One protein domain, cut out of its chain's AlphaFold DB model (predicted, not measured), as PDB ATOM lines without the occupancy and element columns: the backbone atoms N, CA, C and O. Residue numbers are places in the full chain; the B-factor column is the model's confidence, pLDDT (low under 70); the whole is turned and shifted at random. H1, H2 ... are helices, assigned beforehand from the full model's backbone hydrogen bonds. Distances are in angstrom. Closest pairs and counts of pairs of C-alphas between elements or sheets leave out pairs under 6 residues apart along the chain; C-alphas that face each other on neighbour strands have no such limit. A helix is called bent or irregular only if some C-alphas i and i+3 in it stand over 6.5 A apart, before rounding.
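AT A GLANCE: This is residues 6 to 14 and 26 to 77 of the 77 residues of an uncharacterized protein of Lachnospiraceae bacterium TB5 (UniProt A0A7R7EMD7). H3, long and kinked, packs with H2 and H4 in a triangle; short H1 sits beside H2 and H4, away from H3. The 61 printed residues hold four named helices, H1 to H4 in order, and no named strand: all helix. The whole is compact, radius of gyration of the C-alphas 10.7 A, spans 28 by 27 by 18 A.

HOW THE PARTS SIT: H3, residues 45 to 61, kinks by 29 degrees near residue 53 and is only just irregular, C-alphas 50 and 53 being 6.6 A apart. It touches H2, residues 26 to 39, at a steep tilt of 46 degrees; the closest C-alphas, Ala 29 and Phe 55, are 4.9 A apart. H3 and H4, residues 64 to 75, form a helical hairpin; the closest C-alphas, Leu 58 and Ile 67, are 6.2 A apart. H4 touches H2 with residues 71 to 75 alone, closest C-alphas Gly 36 and Phe 75, 5.7 A. H1, residues 6 to 14, is apart from H3. Every O i to N i+4 pair is within hydrogen-bond range in H1, H2 and H4, 11 of 13 in H3.

IN THESE COORDINATES: First to last C-alpha, H3 spans 25.1 A and H2 20.1 A. C-alpha 6 is at (-25.617, -22.001, 11.068), C-alpha 75 at (-29.534, -33.391, 9.185).

THE WHOLE: Residues 15 to 25 are not printed; C-alphas 14 and 26 are 14.8 A apart. The model's pLDDT is under 70 at residues 41 to 48.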
ATOM      1  N   ARG A   6     -24.571 -20.981  11.007       81.44
ATOM      2  CA  ARG A   6     -25.617 -22.001  11.068       81.44
ATOM      3  C   ARG A   6     -25.265 -23.120  12.046       81.44
ATOM      4  O   ARG A   6     -26.103 -23.472  12.873       81.44
ATOM      5  N   HIS A   7     -24.033 -23.624  11.997       86.38
ATOM      6  CA  HIS A   7     -23.543 -24.637  12.934       86.38
ATOM      7  C   HIS A   7     -23.583 -24.132  14.379       86.38
ATOM      8  O   HIS A   7     -24.073 -24.835  15.257       86.38
ATOM      9  N   ILE A   8     -23.176 -22.881  14.630       88.81
ATOM     10  CA  ILE A   8     -23.266 -22.282  15.974       88.81
ATOM     11  C   ILE A   8     -24.715 -22.210  16.470       88.81
ATOM     12  O   ILE A   8     -24.997 -22.532  17.628       88.81
ATOM     13  N   ALA A   9     -25.643 -21.773  15.619       90.25
ATOM     14  CA  ALA A   9     -27.052 -21.652  15.988       90.25
ATOM     15  C   ALA A   9     -27.683 -23.018  16.312       90.25
ATOM     16  O   ALA A   9     -28.457 -23.140  17.270       90.25
ATOM     17  N   ILE A  10     -27.316 -24.050  15.549       92.12
ATOM     18  CA  ILE A  10     -27.760 -25.431  15.754       92.12
ATOM     19  C   ILE A  10     -27.173 -25.990  17.050       92.12
ATOM     20  O   ILE A  10     -27.931 -26.451  17.901       92.12
ATOM     21  N   GLU A  11     -25.868 -25.842  17.270       93.88
ATOM     22  CA  GLU A  11     -25.194 -26.291  18.491       93.88
ATOM     23  C   GLU A  11     -25.812 -25.656  19.745       93.88
ATOM     24  O   GLU A  11     -26.095 -26.327  20.742       93.88
ATOM     25  N   LYS A  12     -26.110 -24.353  19.702       94.69
ATOM     26  CA  LYS A  12     -26.790 -23.661  20.805       94.69
ATOM     27  C   LYS A  12     -28.187 -24.235  21.062       94.69
ATOM     28  O   LYS A  12     -28.557 -24.443  22.219       94.69
ATOM     29  N   SER A  13     -28.945 -24.502  20.001       95.06
ATOM     30  CA  SER A  13     -30.296 -25.074  20.084       95.06
ATOM     31  C   SER A  13     -30.278 -26.490  20.663       95.06
ATOM     32  O   SER A  13     -31.043 -26.779  21.584       95.06
ATOM     33  N   LEU A  14     -29.346 -27.337  20.216       95.25
ATOM     34  CA  LEU A  14     -29.133 -28.677  20.767       95.25
ATOM     35  C   LEU A  14     -28.848 -28.608  22.267       95.25
ATOM     36  O   LEU A  14     -29.518 -29.265  23.061       95.25
ATOM     37  N   GLU A  26     -39.311 -37.924  25.649       95.44
ATOM     38  CA  GLU A  26     -40.220 -37.816  24.504       95.44
ATOM     39  C   GLU A  26     -40.353 -36.369  24.014       95.44
ATOM     40  O   GLU A  26     -40.572 -36.112  22.830       95.44
ATOM     41  N   ARG A  27     -40.243 -35.390  24.923       95.81
ATOM     42  CA  ARG A  27     -40.206 -33.966  24.556       95.81
ATOM     43  C   ARG A  27     -38.854 -33.608  23.939       95.81
ATOM     44  O   ARG A  27     -38.819 -32.908  22.939       95.81
ATOM     45  N   CYS A  28     -37.767 -34.126  24.508       96.62
ATOM     46  CA  CYS A  28     -36.418 -34.002  23.960       96.62
ATOM     47  C   CYS A  28     -36.357 -34.525  22.518       96.62
ATOM     48  O   CYS A  28     -35.999 -33.769  21.620       96.62
ATOM     49  N   ALA A  29     -36.820 -35.754  22.277       95.50
ATOM     50  CA  ALA A  29     -36.849 -36.358  20.947       95.50
ATOM     51  C   ALA A  29     -37.694 -35.566  19.935       95.50
ATOM     52  O   ALA A  29     -37.240 -35.326  18.818       95.50
ATOM     53  N   ARG A  30     -38.891 -35.099  20.325       94.56
ATOM     54  CA  ARG A  30     -39.724 -34.240  19.462       94.56
ATOM     55  C   ARG A  30     -39.014 -32.946  19.080       94.56
ATOM     56  O   ARG A  30     -38.931 -32.640  17.897       94.56
ATOM     57  N   ASN A  31     -38.437 -32.244  20.053       95.44
ATOM     58  CA  ASN A  31     -37.730 -30.990  19.798       95.44
ATOM     59  C   ASN A  31     -36.512 -31.189  18.878       95.44
ATOM     60  O   ASN A  31     -36.216 -30.325  18.057       95.44
ATOM     61  N   LEU A  32     -35.803 -32.321  19.001       94.50
ATOM     62  CA  LEU A  32     -34.691 -32.669  18.110       94.50
ATOM     63  C   LEU A  32     -35.176 -32.865  16.671       94.50
ATOM     64  O   LEU A  32     -34.589 -32.309  15.750       94.50
ATOM     65  N   LEU A  33     -36.273 -33.595  16.465       92.50
ATOM     66  CA  LEU A  33     -36.847 -33.771  15.130       92.50
ATOM     67  C   LEU A  33     -37.372 -32.459  14.545       92.50
ATOM     68  O   LEU A  33     -37.136 -32.173  13.375       92.50
ATOM     69  N   GLU A  34     -38.052 -31.638  15.343       91.12
ATOM     70  CA  GLU A  34     -38.522 -30.315  14.919       91.12
ATOM     71  C   GLU A  34     -37.349 -29.437  14.466       91.12
ATOM     72  O   GLU A  34     -37.380 -28.899  13.357       91.12
ATOM     73  N   LEU A  35     -36.271 -29.378  15.257       91.75
ATOM     74  CA  LEU A  35     -35.052 -28.660  14.889       91.75
ATOM     75  C   LEU A  35     -34.449 -29.208  13.588       91.75
ATOM     76  O   LEU A  35     -34.175 -28.441  12.665       91.75
ATOM     77  N   GLY A  36     -34.282 -30.529  13.490       89.56
ATOM     78  CA  GLY A  36     -33.701 -31.196  12.323       89.56
ATOM     79  C   GLY A  36     -34.503 -30.951  11.048       89.56
ATOM     80  O   GLY A  36     -33.934 -30.646  10.007       89.56
ATOM     81  N   THR A  37     -35.833 -30.975  11.131       85.62
ATOM     82  CA  THR A  37     -36.720 -30.715   9.984       85.62
ATOM     83  C   THR A  37     -36.775 -29.246   9.572       85.62
ATOM     84  O   THR A  37     -36.942 -28.955   8.390       85.62
ATOM     85  N   GLY A  38     -36.577 -28.312  10.507       83.50
ATOM     86  CA  GLY A  38     -36.380 -26.898  10.174       83.50
ATOM     87  C   GLY A  38     -35.059 -26.641   9.437       83.50
ATOM     88  O   GLY A  38     -34.974 -25.740   8.600       83.50
ATOM     89  N   VAL A  39     -34.032 -27.450   9.716       79.94
ATOM     90  CA  VAL A  39     -32.707 -27.372   9.078       79.94
ATOM     91  C   VAL A  39     -32.684 -28.104   7.730       79.94
ATOM     92  O   VAL A  39     -32.168 -27.571   6.743       79.94
ATOM     93  N   TYR A  40     -33.263 -29.300   7.666       77.75
ATOM     94  CA  TYR A  40     -33.240 -30.191   6.514       77.75
ATOM     95  C   TYR A  40     -34.535 -30.055   5.701       77.75
ATOM     96  O   TYR A  40     -35.564 -30.648   6.014       77.75
ATOM     97  N   LYS A  41     -34.489 -29.272   4.613       66.25
ATOM     98  CA  LYS A  41     -35.659 -28.965   3.761       66.25
ATOM     99  C   LYS A  41     -36.234 -30.166   2.985       66.25
ATOM    100  O   LYS A  41     -37.260 -30.016   2.323       66.25
ATOM    101  N   LYS A  42     -35.602 -31.344   3.022       60.88
ATOM    102  CA  LYS A  42     -36.106 -32.551   2.349       60.88
ATOM    103  C   LYS A  42     -37.018 -33.340   3.293       60.88
ATOM    104  O   LYS A  42     -36.570 -34.040   4.195       60.88
ATOM    105  N   ASN A  43     -38.322 -33.234   3.057       56.91
ATOM    106  CA  ASN A  43     -39.343 -34.026   3.735       56.91
ATOM    107  C   ASN A  43     -39.273 -35.493   3.287       56.91
ATOM    108  O   ASN A  43     -39.731 -35.826   2.197       56.91
ATOM    109  N   SER A  44     -38.800 -36.389   4.152       58.22
ATOM    110  CA  SER A  44     -39.338 -37.751   4.169       58.22
ATOM    111  C   SER A  44     -39.935 -38.015   5.549       58.22
ATOM    112  O   SER A  44     -39.242 -38.001   6.565       58.22
ATOM    113  N   ASN A  45     -41.256 -38.201   5.605       64.00
ATOM    114  CA  ASN A  45     -41.939 -38.598   6.842       64.00
ATOM    115  C   ASN A  45     -41.402 -39.943   7.364       64.00
ATOM    116  O   ASN A  45     -41.321 -40.141   8.571       64.00
ATOM    117  N   VAL A  46     -40.910 -40.788   6.453       59.12
ATOM    118  CA  VAL A  46     -40.253 -42.071   6.739       59.12
ATOM    119  C   VAL A  46     -39.005 -41.902   7.619       59.12
ATOM    120  O   VAL A  46     -38.806 -42.688   8.540       59.12
ATOM    121  N   MET A  47     -38.196 -40.848   7.425       68.19
ATOM    122  CA  MET A  47     -37.077 -40.578   8.340       68.19
ATOM    123  C   MET A  47     -37.557 -40.197   9.744       68.19
ATOM    124  O   MET A  47     -36.956 -40.619  10.728       68.19
ATOM    125  N   LYS A  48     -38.650 -39.434   9.870       66.56
ATOM    126  CA  LYS A  48     -39.142 -38.981  11.183       66.56
ATOM    127  C   LYS A  48     -39.626 -40.150  12.045       66.56
ATOM    128  O   LYS A  48     -39.342 -40.170  13.240       66.56
ATOM    129  N   GLU A  49     -40.308 -41.120  11.438       75.12
ATOM    130  CA  GLU A  49     -40.823 -42.306  12.135       75.12
ATOM    131  C   GLU A  49     -39.699 -43.225  12.636       75.12
ATOM    132  O   GLU A  49     -39.780 -43.722  13.757       75.12
ATOM    133  N   GLY A  50     -38.618 -43.390  11.864       85.31
ATOM    134  CA  GLY A  50     -37.461 -44.195  12.277       85.31
ATOM    135  C   GLY A  50     -36.550 -43.512  13.306       85.31
ATOM    136  O   GLY A  50     -36.011 -44.169  14.195       85.31
ATOM    137  N   LEU A  51     -36.392 -42.189  13.224       90.62
ATOM    138  CA  LEU A  51     -35.489 -41.430  14.100       90.62
ATOM    139  C   LEU A  51     -36.082 -41.141  15.479       90.62
ATOM    140  O   LEU A  51     -35.339 -41.039  16.455       90.62
ATOM    141  N   TYR A  52     -37.406 -40.998  15.577       93.44
ATOM    142  CA  TYR A  52     -38.068 -40.718  16.850       93.44
ATOM    143  C   TYR A  52     -37.710 -41.718  17.964       93.44
ATOM    144  O   TYR A  52     -37.222 -41.267  19.004       93.44
ATOM    145  N   PRO A  53     -37.889 -43.045  17.792       94.75
ATOM    146  CA  PRO A  53     -37.553 -44.002  18.845       94.75
ATOM    147  C   PRO A  53     -36.062 -43.974  19.210       94.75
ATOM    148  O   PRO A  53     -35.729 -44.062  20.391       94.75
ATOM    149  N   LEU A  54     -35.169 -43.756  18.235       94.50
ATOM    150  CA  LEU A  54     -33.728 -43.636  18.483       94.50
ATOM    151  C   LEU A  54     -33.409 -42.432  19.377       94.50
ATOM    152  O   LEU A  54     -32.706 -42.569  20.380       94.50
ATOM    153  N   PHE A  55     -33.967 -41.260  19.068       95.69
ATOM    154  CA  PHE A  55     -33.777 -40.077  19.906       95.69
ATOM    155  C   PHE A  55     -34.394 -40.242  21.295       95.69
ATOM    156  O   PHE A  55     -33.796 -39.789  22.270       95.69
ATOM    157  N   VAL A  56     -35.551 -40.903  21.423       96.12
ATOM    158  CA  VAL A  56     -36.159 -41.185  22.735       96.12
ATOM    159  C   VAL A  56     -35.208 -42.007  23.603       96.12
ATOM    160  O   VAL A  56     -34.964 -41.636  24.754       96.12
ATOM    161  N   ASP A  57     -34.641 -43.086  23.065       96.00
ATOM    162  CA  ASP A  57     -33.726 -43.955  23.807       96.00
ATOM    163  C   ASP A  57     -32.447 -43.231  24.226       96.00
ATOM    164  O   ASP A  57     -31.996 -43.371  25.367       96.00
ATOM    165  N   LEU A  58     -31.889 -42.396  23.351       95.88
ATOM    166  CA  LEU A  58     -30.723 -41.585  23.689       95.88
ATOM    167  C   LEU A  58     -31.049 -40.507  24.738       95.88
ATOM    168  O   LEU A  58     -30.291 -40.330  25.696       95.88
ATOM    169  N   CYS A  59     -32.200 -39.830  24.632       96.38
ATOM    170  CA  CYS A  59     -32.642 -38.854  25.633       96.38
ATOM    171  C   CYS A  59     -32.888 -39.521  27.005       96.38
ATOM    172  O   CYS A  59     -32.543 -38.927  28.029       96.38
ATOM    173  N   LYS A  60     -33.405 -40.763  27.045       95.75
ATOM    174  CA  LYS A  60     -33.553 -41.570  28.278       95.75
ATOM    175  C   LYS A  60     -32.204 -41.901  28.912       95.75
ATOM    176  O   LYS A  60     -32.042 -41.748  30.122       95.75
ATOM    177  N   LYS A  61     -31.232 -42.317  28.092       95.44
ATOM    178  CA  LYS A  61     -29.848 -42.594  28.515       95.44
ATOM    179  C   LYS A  61     -29.084 -41.326  28.906       95.44
ATOM    180  O   LYS A  61     -28.063 -41.417  29.579       95.44
ATOM    181  N   ASN A  62     -29.607 -40.148  28.544       92.69
ATOM    182  CA  ASN A  62     -28.961 -38.848  28.723       92.69
ATOM    183  C   ASN A  62     -27.570 -38.790  28.061       92.69
ATOM    184  O   ASN A  62     -26.663 -38.114  28.551       92.69
ATOM    185  N   ASP A  63     -27.418 -39.496  26.942       94.19
ATOM    186  CA  ASP A  63     -26.177 -39.551  26.176       94.19
ATOM    187  C   ASP A  63     -26.119 -38.373  25.196       94.19
ATOM    188  O   ASP A  63     -26.560 -38.447  24.051       94.19
ATOM    189  N   LYS A  64     -25.658 -37.222  25.691       94.19
ATOM    190  CA  LYS A  64     -25.698 -35.959  24.942       94.19
ATOM    191  C   LYS A  64     -24.796 -35.971  23.713       94.19
ATOM    192  O   LYS A  64     -25.172 -35.367  22.712       94.19
ATOM    193  N   GLU A  65     -23.652 -36.642  23.791       95.31
ATOM    194  CA  GLU A  65     -22.710 -36.727  22.675       95.31
ATOM    195  C   GLU A  65     -23.291 -37.593  21.558       95.31
ATOM    196  O   GLU A  65     -23.377 -37.130  20.423       95.31
ATOM    197  N   ALA A  66     -23.835 -38.772  21.887       95.88
ATOM    198  CA  ALA A  66     -24.493 -39.622  20.896       95.88
ATOM    199  C   ALA A  66     -25.715 -38.943  20.249       95.88
ATOM    200  O   ALA A  66     -25.971 -39.124  19.059       95.88
ATOM    201  N   ILE A  67     -26.467 -38.124  21.001       96.12
ATOM    202  CA  ILE A  67     -27.579 -37.344  20.431       96.12
ATOM    203  C   ILE A  67     -27.076 -36.330  19.406       96.12
ATOM    204  O   ILE A  67     -27.658 -36.222  18.326       96.12
ATOM    205  N   LYS A  68     -26.025 -35.571  19.741       95.38
ATOM    206  CA  LYS A  68     -25.447 -34.580  18.827       95.38
ATOM    207  C   LYS A  68     -24.894 -35.256  17.580       95.38
ATOM    208  O   LYS A  68     -25.202 -34.815  16.479       95.38
ATOM    209  N   GLU A  69     -24.148 -36.344  17.747       95.12
ATOM    210  CA  GLU A  69     -23.592 -37.117  16.639       95.12
ATOM    211  C   GLU A  69     -24.689 -37.613  15.690       95.12
ATOM    212  O   GLU A  69     -24.621 -37.356  14.487       95.12
ATOM    213  N   LEU A  70     -25.733 -38.259  16.223       93.12
ATOM    214  CA  LEU A  70     -26.863 -38.719  15.416       93.12
ATOM    215  C   LEU A  70     -27.550 -37.550  14.700       93.12
ATOM    216  O   LEU A  70     -27.890 -37.664  13.525       93.12
ATOM    217  N   PHE A  71     -27.744 -36.422  15.386       93.44
ATOM    218  CA  PHE A  71     -28.374 -35.242  14.805       93.44
ATOM    219  C   PHE A  71     -27.576 -34.686  13.619       93.44
ATOM    220  O   PHE A  71     -28.146 -34.486  12.546       93.44
ATOM    221  N   TYR A  72     -26.271 -34.462  13.791       91.19
ATOM    222  CA  TYR A  72     -25.417 -33.910  12.739       91.19
ATOM    223  C   TYR A  72     -25.347 -34.843  11.525       91.19
ATOM    224  O   TYR A  72     -25.658 -34.401  10.421       91.19
ATOM    225  N   ARG A  73     -25.106 -36.145  11.740       88.69
ATOM    226  CA  ARG A  73     -25.074 -37.155  10.664       88.69
ATOM    227  C   ARG A  73     -26.371 -37.267   9.868       88.69
ATOM    228  O   ARG A  73     -26.374 -37.718   8.731       88.69
ATOM    229  N   THR A  74     -27.494 -36.929  10.493       87.81
ATOM    230  CA  THR A  74     -28.813 -37.090   9.876       87.81
ATOM    231  C   THR A  74     -29.269 -35.837   9.132       87.81
ATOM    232  O   THR A  74     -29.968 -35.941   8.126       87.81
ATOM    233  N   PHE A  75     -28.940 -34.649   9.649       86.25
ATOM    234  CA  PHE A  75     -29.534 -33.391   9.185       86.25
ATOM    235  C   PHE A  75     -28.530 -32.373   8.628       86.25
ATOM    236  O   PHE A  75     -28.970 -31.368   8.059       86.25
ATOM    237  N   LEU A  76     -27.225 -32.577   8.825       80.81
ATOM    238  CA  LEU A  76     -26.173 -31.632   8.432       80.81
ATOM    239  C   LEU A  76     -25.056 -32.237   7.567       80.81
ATOM    240  O   LEU A  76     -24.407 -31.451   6.877       80.81
ATOM    241  N   ASP A  77     -24.867 -33.558   7.582       71.25
ATOM    242  CA  ASP A  77     -24.082 -34.286   6.567       71.25
ATOM    243  C   ASP A  77     -24.859 -34.397   5.237       71.25
ATOM    244  O   ASP A  77     -24.227 -34.229   4.167       71.25
TER     245      ASP A  77